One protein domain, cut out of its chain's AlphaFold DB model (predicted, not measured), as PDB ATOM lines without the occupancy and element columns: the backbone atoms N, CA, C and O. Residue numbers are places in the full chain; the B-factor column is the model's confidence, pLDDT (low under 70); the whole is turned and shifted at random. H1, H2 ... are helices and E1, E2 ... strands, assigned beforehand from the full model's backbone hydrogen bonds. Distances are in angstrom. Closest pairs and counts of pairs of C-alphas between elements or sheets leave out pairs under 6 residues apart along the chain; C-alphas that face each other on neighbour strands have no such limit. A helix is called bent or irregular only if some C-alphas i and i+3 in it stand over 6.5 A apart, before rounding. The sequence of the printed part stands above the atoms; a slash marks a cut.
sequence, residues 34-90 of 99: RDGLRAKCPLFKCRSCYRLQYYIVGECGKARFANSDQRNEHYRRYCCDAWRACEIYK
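This is residues 34 to 90 of the 99 residues of an uncharacterized protein of Clostridiales bacterium 59_14 (UniProt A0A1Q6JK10). A small, strongly twisted sheet of three strands, E1, E2 and E3, has one helix, H1, over one of its faces, slantwise to the strands; stretches with no named element, residues 34 to 43 and 83 to 90, lie before E1 and after H1. The length runs from the turn between E1 and E2 to the last printed residue. The printed part has 57 residues, with three named strands and then one named helix along the chain, and the sheet has the order E1 - E2 - E3, antiparallel throughout. The class is mixed, helices and strands. The whole is compact, with a radius of gyration of the C-alphas of 10.7 A, yet elongated in outline, with spans of 37 by 22 by 18 A.

The printed part begins at Arg 34, and E1 follows at residues 44 to 50, 18.0 A from first to last C-alpha, with C-alpha 44 at (196.376, 181.817, 230.500). E2 is residues 53 to 58, 16.3 A long. E3 is residues 61 to 65, 13.5 A long, and its C-alpha 65 is at (193.587, 192.911, 221.814). H1 is residues 71 to 82, 15.7 A long, ending with C-alpha 82 at (204.289, 188.992, 225.181). H1 is neither bent nor irregular, but only just: C-alphas 79 and 82 are 6.1 A apart.

E1, E2 and E3 form a meander, each strand the antiparallel neighbour of the one before, with E1 and E3 as edge strands and E2 as the inner strand. E1 and E2 are a hairpin, their directions at 155 degrees; N 48 and O 55 are 3.0 A apart and N 55 and O 48 are 2.8 A apart, both within hydrogen-bond range. E2 and E3 are a second hairpin, at 145 degrees, with N 63 and O 56 at 2.8 A and N 56 and O 63 at 3.0 A, also within that range. H1 is on the sheet, in two layers, a helix on one face of a sheet. Its height over the sheet is 9.6 A. It lies over E2 and E3 and runs slantwise to the strands, at 47 degrees to E2 on the local plane. The closest C-alphas of E3 and H1 are those of Phe 65 and His 74, 6.3 A apart; those of E2 and H1 are of Ile 56 and Tyr 75, 7.4 A apart. In H1, 7 of 8 O i to N i+4 pairs are within hydrogen-bond range.

The two C-alphas farthest apart are those of Arg 51 and Lys 90, at 37.2 A. The printed part has no cut. The links E1 to E2, E2 to E3 and E3 to H1 are tight. The mean pLDDT of the printed part is 78.2, and residues 34 to 39 and 88 to 90 are under 70.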
ATOM      1  N   ARG A  34     189.107 175.865 220.591       61.09
ATOM      2  CA  ARG A  34     189.526 176.211 221.959       61.09
ATOM      3  C   ARG A  34     190.798 177.064 221.879       61.09
ATOM      4  O   ARG A  34     191.633 176.849 220.999       61.09
ATOM      5  N   ASP A  35     190.914 178.032 222.787       65.94
ATOM      6  CA  ASP A  35     192.131 178.834 222.919       65.94
ATOM      7  C   ASP A  35     193.336 177.899 223.041       65.94
ATOM      8  O   ASP A  35     193.306 176.966 223.843       65.94
ATOM      9  N   GLY A  36     194.368 178.119 222.228       56.94
ATOM     10  CA  GLY A  36     195.565 177.288 222.300       56.94
ATOM     11  C   GLY A  36     195.438 175.917 221.637       56.94
ATOM     12  O   GLY A  36     196.118 174.987 222.054       56.94
ATOM     13  N   LEU A  37     194.645 175.780 220.563       55.59
ATOM     14  CA  LEU A  37     194.511 174.521 219.804       55.59
ATOM     15  C   LEU A  37     195.855 173.868 219.379       55.59
ATOM     16  O   LEU A  37     195.866 172.705 218.996       55.59
ATOM     17  N   ARG A  38     196.982 174.597 219.437       56.28
ATOM     18  CA  ARG A  38     198.349 174.083 219.207       56.28
ATOM     19  C   ARG A  38     199.390 174.486 220.264       56.28
ATOM     20  O   ARG A  38     200.537 174.071 220.159       56.28
ATOM     21  N   ALA A  39     199.033 175.312 221.244       60.03
ATOM     22  CA  ALA A  39     199.976 175.852 222.222       60.03
ATOM     23  C   ALA A  39     199.307 175.914 223.590       60.03
ATOM     24  O   ALA A  39     198.220 176.478 223.711       60.03
ATOM     25  N   LYS A  40     199.954 175.360 224.617       71.62
ATOM     26  CA  LYS A  40     199.482 175.494 225.994       71.62
ATOM     27  C   LYS A  40     200.177 176.693 226.626       71.62
ATOM     28  O   LYS A  40     201.398 176.774 226.641       71.62
ATOM     29  N   CYS A  41     199.386 177.628 227.138       78.38
ATOM     30  CA  CYS A  41     199.891 178.759 227.895       78.38
ATOM     31  C   CYS A  41     199.659 178.535 229.389       78.38
ATOM     32  O   CYS A  41     198.500 178.588 229.810       78.38
ATOM     33  N   PRO A  42     200.707 178.335 230.205       79.31
ATOM     34  CA  PRO A  42     200.553 178.176 231.649       79.31
ATOM     35  C   PRO A  42     200.026 179.458 232.305       79.31
ATOM     36  O   PRO A  42     199.353 179.401 233.327       79.31
ATOM     37  N   LEU A  43     200.270 180.616 231.681       83.06
ATOM     38  CA  LEU A  43     199.829 181.907 232.198       83.06
ATOM     39  C   LEU A  43     198.379 182.243 231.844       83.06
ATOM     40  O   LEU A  43     197.823 183.165 232.431       83.06
ATOM     41  N   PHE A  44     197.757 181.542 230.891       84.62
ATOM     42  CA  PHE A  44     196.376 181.817 230.500       84.62
ATOM     43  C   PHE A  44     195.404 181.303 231.564       84.62
ATOM     44  O   PHE A  44     195.379 180.111 231.858       84.62
ATOM     45  N   LYS A  45     194.548 182.190 232.083       83.94
ATOM     46  CA  LYS A  45     193.483 181.821 233.026       83.94
ATOM     47  C   LYS A  45     192.122 181.805 232.355       83.94
ATOM     48  O   LYS A  45     191.401 180.815 232.431       83.94
ATOM     49  N   CYS A  46     191.745 182.906 231.714       83.81
ATOM     50  CA  CYS A  46     190.446 183.015 231.065       83.81
ATOM     51  C   CYS A  46     190.385 184.163 230.062       83.81
ATOM     52  O   CYS A  46     191.293 184.989 229.950       83.81
ATOM     53  N   ARG A  47     189.262 184.248 229.348       86.56
ATOM     54  CA  ARG A  47     188.898 185.447 228.596       86.56
ATOM     55  C   ARG A  47     187.981 186.347 229.400       86.56
ATOM     56  O   ARG A  47     187.265 185.911 230.302       86.56
ATOM     57  N   SER A  48     187.989 187.616 229.027       87.88
ATOM     58  CA  SER A  48     187.080 188.617 229.562       87.88
ATOM     59  C   SER A  48     186.614 189.555 228.454       87.88
ATOM     60  O   SER A  48     187.332 189.740 227.469       87.88
ATOM     61  N   CYS A  49     185.431 190.145 228.596       86.06
ATOM     62  CA  CYS A  49     184.968 191.203 227.706       86.06
ATOM     63  C   CYS A  49     184.403 192.402 228.472       86.06
ATOM     64  O   CYS A  49     183.790 192.260 229.528       86.06
ATOM     65  N   TYR A  50     184.634 193.598 227.929       86.00
ATOM     66  CA  TYR A  50     184.149 194.859 228.486       86.00
ATOM     67  C   TYR A  50     183.948 195.895 227.382       86.00
ATOM     68  O   TYR A  50     184.863 196.110 226.596       86.00
ATOM     69  N   ARG A  51     182.777 196.551 227.312       83.00
ATOM     70  CA  ARG A  51     182.462 197.590 226.300       83.00
ATOM     71  C   ARG A  51     182.881 197.192 224.873       83.00
ATOM     72  O   ARG A  51     183.579 197.934 224.187       83.00
ATOM     73  N   LEU A  52     182.484 195.989 224.455       79.75
ATOM     74  CA  LEU A  52     182.823 195.395 223.150       79.75
ATOM     75  C   LEU A  52     184.322 195.132 222.924       79.75
ATOM     76  O   LEU A  52     184.713 194.849 221.800       79.75
ATOM     77  N   GLN A  53     185.172 195.220 223.947       83.62
ATOM     78  CA  GLN A  53     186.589 194.861 223.880       83.62
ATOM     79  C   GLN A  53     186.814 193.465 224.454       83.62
ATOM     80  O   GLN A  53     186.222 193.112 225.478       83.62
ATOM     81  N   TYR A  54     187.701 192.696 223.823       82.69
ATOM     82  CA  TYR A  54     188.090 191.362 224.275       82.69
ATOM     83  C   TYR A  54     189.474 191.371 224.919       82.69
ATOM     84  O   TYR A  54     190.414 192.009 224.440       82.69
ATOM     85  N   TYR A  55     189.599 190.607 225.999       87.69
ATOM     86  CA  TYR A  55     190.816 190.520 226.788       87.69
ATOM     87  C   TYR A  55     191.203 189.068 227.044       87.69
ATOM     88  O   TYR A  55     190.343 188.190 227.186       87.69
ATOM     89  N   ILE A  56     192.508 188.845 227.167       88.50
ATOM     90  CA  ILE A  56     193.061 187.647 227.794       88.50
ATOM     91  C   ILE A  56     193.478 188.012 229.212       88.50
ATOM     92  O   ILE A  56     194.193 188.990 229.430       88.50
ATOM     93  N   VAL A  57     193.006 187.224 230.168       88.19
ATOM     94  CA  VAL A  57     193.367 187.327 231.575       88.19
ATOM     95  C   VAL A  57     194.303 186.178 231.906       88.19
ATOM     96  O   VAL A  57     193.998 185.015 231.626       88.19
ATOM     97  N   GLY A  58     195.418 186.507 232.540       86.88
ATOM     98  CA  GLY A  58     196.350 185.525 233.064       86.88
ATOM     99  C   GLY A  58     196.874 185.874 234.444       86.88
ATOM    100  O   GLY A  58     196.348 186.761 235.113       86.88
ATOM    101  N   GLU A  59     197.905 185.149 234.869       79.12
ATOM    102  CA  GLU A  59     198.548 185.305 236.183       79.12
ATOM    103  C   GLU A  59     198.997 186.743 236.453       79.12
ATOM    104  O   GLU A  59     198.742 187.292 237.520       79.12
ATOM    105  N   CYS A  60     199.621 187.365 235.455       75.94
ATOM    106  CA  CYS A  60     200.273 188.662 235.592       75.94
ATOM    107  C   CYS A  60     199.373 189.850 235.212       75.94
ATOM    108  O   CYS A  60     199.845 190.982 235.147       75.94
ATOM    109  N   GLY A  61     198.088 189.610 234.924       83.62
ATOM    110  CA  GLY A  61     197.123 190.667 234.621       83.62
ATOM    111  C   GLY A  61     196.298 190.436 233.356       83.62
ATOM    112  O   GLY A  61     196.126 189.313 232.877       83.62
ATOM    113  N   LYS A  62     195.738 191.533 232.833       87.19
ATOM    114  CA  LYS A  62     194.757 191.550 231.740       87.19
ATOM    115  C   LYS A  62     195.329 192.261 230.511       87.19
ATOM    116  O   LYS A  62     195.657 193.439 230.582       87.19
ATOM    117  N   ALA A  63     195.396 191.562 229.380       88.56
ATOM    118  CA  ALA A  63     195.879 192.091 228.105       88.56
ATOM    119  C   ALA A  63     194.718 192.339 227.132       88.56
ATOM    120  O   ALA A  63     193.851 191.478 226.958       88.56
ATOM    121  N   ARG A  64     194.705 193.519 226.500       88.75
ATOM    122  CA  ARG A  64     193.718 193.924 225.488       88.75
ATOM    123  C   ARG A  64     194.215 193.567 224.093       88.75
ATOM    124  O   ARG A  64     195.389 193.764 223.803       88.75
ATOM    125  N   PHE A  65     193.302 193.139 223.228       82.12
ATOM    126  CA  PHE A  65     193.587 192.911 221.814       82.12
ATOM    127  C   PHE A  65     192.572 193.627 220.920       82.12
ATOM    128  O   PHE A  65     191.477 193.972 221.371       82.12
ATOM    129  N   ALA A  66     192.957 193.892 219.672       80.06
ATOM    130  CA  ALA A  66     192.078 194.509 218.691       80.06
ATOM    131  C   ALA A  66     190.978 193.527 218.269       80.06
ATOM    132  O   ALA A  66     191.245 192.366 217.997       80.06
ATOM    133  N   ASN A  67     189.735 193.995 218.161       75.00
ATOM    134  CA  ASN A  67     188.597 193.129 217.829       75.00
ATOM    135  C   ASN A  67     188.664 192.512 216.421       75.00
ATOM    136  O   ASN A  67     187.942 191.559 216.148       75.00
ATOM    137  N   SER A  68     189.478 193.082 215.530       76.62
ATOM    138  CA  SER A  68     189.696 192.600 214.163       76.62
ATOM    139  C   SER A  68     190.537 191.327 214.100       76.62
ATOM    140  O   SER A  68     190.477 190.604 213.108       76.62
ATOM    141  N   ASP A  69     191.344 191.063 215.127       74.75
ATOM    142  CA  ASP A  69     192.246 189.922 215.145       74.75
ATOM    143  C   ASP A  69     191.485 188.637 215.500       74.75
ATOM    144  O   ASP A  69     190.549 188.606 216.309       74.75
ATOM    145  N   GLN A  70     191.901 187.526 214.889       77.88
ATOM    146  CA  GLN A  70     191.304 186.233 215.194       77.88
ATOM    147  C   GLN A  70     191.587 185.837 216.643       77.88
ATOM    148  O   GLN A  70     192.672 186.046 217.188       77.88
ATOM    149  N   ARG A  71     190.624 185.150 217.259       77.81
ATOM    150  CA  ARG A  71     190.704 184.716 218.657       77.81
ATOM    151  C   ARG A  71     192.012 183.985 218.995       77.81
ATOM    152  O   ARG A  71     192.629 184.293 220.014       77.81
ATOM    153  N   ASN A  72     192.437 183.044 218.152       77.94
ATOM    154  CA  ASN A  72     193.672 182.284 218.368       77.94
ATOM    155  C   ASN A  72     194.935 183.137 218.196       77.94
ATOM    156  O   ASN A  72     195.934 182.862 218.855       77.94
ATOM    157  N   GLU A  73     194.886 184.194 217.386       81.19
ATOM    158  CA  GLU A  73     196.004 185.126 217.240       81.19
ATOM    159  C   GLU A  73     196.196 185.956 218.517       81.19
ATOM    160  O   GLU A  73     197.327 186.125 218.964       81.19
ATOM    161  N   HIS A  74     195.110 186.357 219.197       84.44
ATOM    162  CA  HIS A  74     195.210 186.950 220.540       84.44
ATOM    163  C   HIS A  74     195.965 186.030 221.499       84.44
ATOM    164  O   HIS A  74     196.833 186.471 222.247       84.44
ATOM    165  N   TYR A  75     195.631 184.737 221.473       81.75
ATOM    166  CA  TYR A  75     196.240 183.744 222.350       81.75
ATOM    167  C   TYR A  75     197.724 183.538 222.038       81.75
ATOM    168  O   TYR A  75     198.541 183.523 222.957       81.75
ATOM    169  N   ARG A  76     198.078 183.437 220.750       81.50
ATOM    170  CA  ARG A  76     199.468 183.324 220.290       81.50
ATOM    171  C   ARG A  76     200.288 184.542 220.715       81.50
ATOM    172  O   ARG A  76     201.315 184.374 221.365       81.50
ATOM    173  N   ARG A  77     199.807 185.756 220.425       83.88
ATOM    174  CA  ARG A  77     200.492 187.005 220.798       83.88
ATOM    175  C   ARG A  77     200.633 187.159 222.304       83.88
ATOM    176  O   ARG A  77     201.688 187.555 222.781       83.88
ATOM    177  N   TYR A  78     199.591 186.820 223.063       86.69
ATOM    178  CA  TYR A  78     199.678 186.807 224.518       86.69
ATOM    179  C   TYR A  78     200.773 185.843 224.975       86.69
ATOM    180  O   TYR A  78     201.726 186.243 225.632       86.69
ATOM    181  N   CYS A  79     200.663 184.569 224.611       83.06
ATOM    182  CA  CYS A  79     201.498 183.558 225.228       83.06
ATOM    183  C   CYS A  79     202.930 183.520 224.694       83.06
ATOM    184  O   CYS A  79     203.880 183.425 225.469       83.06
ATOM    185  N   CYS A  80     203.084 183.542 223.373       82.25
ATOM    186  CA  CYS A  80     204.357 183.300 222.706       82.25
ATOM    187  C   CYS A  80     205.145 184.607 222.550       82.25
ATOM    188  O   CYS A  80     206.352 184.607 222.774       82.25
ATOM    189  N   ASP A  81     204.467 185.725 222.267       82.38
ATOM    190  CA  ASP A  81     205.154 186.991 221.989       82.38
ATOM    191  C   ASP A  81     205.330 187.826 223.274       82.38
ATOM    192  O   ASP A  81     206.457 188.165 223.635       82.38
ATOM    193  N   ALA A  82     204.244 188.116 224.004       83.50
ATOM    194  CA  ALA A  82     204.289 188.992 225.181       83.50
ATOM    195  C   ALA A  82     204.931 188.327 226.408       83.50
ATOM    196  O   ALA A  82     205.714 188.964 227.106       83.50
ATOM    197  N   TRP A  83     204.614 187.054 226.663       82.12
ATOM    198  CA  TRP A  83     205.102 186.345 227.852       82.12
ATOM    199  C   TRP A  83     206.168 185.287 227.574       82.12
ATOM    200  O   TRP A  83     206.757 184.777 228.524       82.12
ATOM    201  N   ARG A  84     206.415 184.936 226.303       82.38
ATOM    202  CA  ARG A  84     207.366 183.879 225.897       82.38
ATOM    203  C   ARG A  84     207.192 182.561 226.671       82.38
ATOM    204  O   ARG A  84     208.144 181.814 226.859       82.38
ATOM    205  N   ALA A  85     205.965 182.266 227.101       79.69
ATOM    206  CA  ALA A  85     205.602 181.129 227.955       79.69
ATOM    207  C   ALA A  85     204.870 180.025 227.172       79.69
ATOM    208  O   ALA A  85     204.182 179.177 227.730       79.69
ATOM    209  N   CYS A  86     204.947 180.092 225.852       78.44
ATOM    210  CA  CYS A  86     204.213 179.242 224.936       78.44
ATOM    211  C   CYS A  86     204.868 177.861 224.885       78.44
ATOM    212  O   CYS A  86     205.905 177.681 224.249       78.44
ATOM    213  N   GLU A  87     204.257 176.882 225.553       71.88
ATOM    214  CA  GLU A  87     204.655 175.481 225.446       71.88
ATOM    215  C   GLU A  87     204.104 174.931 224.124       71.88
ATOM    216  O   GLU A  87     202.965 174.459 224.021       71.88
ATOM    217  N   ILE A  88     204.906 175.075 223.071       66.81
ATOM    218  CA  ILE A  88     204.659 174.489 221.756       66.81
ATOM    219  C   ILE A  88     205.153 173.038 221.832       66.81
ATOM    220  O   ILE A  88     206.348 172.796 221.753       66.81
ATOM    221  N   TYR A  89     204.232 172.089 222.022       51.84
ATOM    222  CA  TYR A  89     204.492 170.646 222.157       51.84
ATOM    223  C   TYR A  89     205.440 170.249 223.313       51.84
ATOM    224  O   TYR A  89     206.658 170.227 223.161       51.84
ATOM    225  N   LYS A  90     204.896 169.694 224.409       43.47
ATOM    226  CA  LYS A  90     205.528 168.468 224.928       43.47
ATOM    227  C   LYS A  90     205.309 167.433 223.833       43.47
ATOM    228  O   LYS A  90     204.173 167.009 223.626       43.47
TER     229      LYS A  90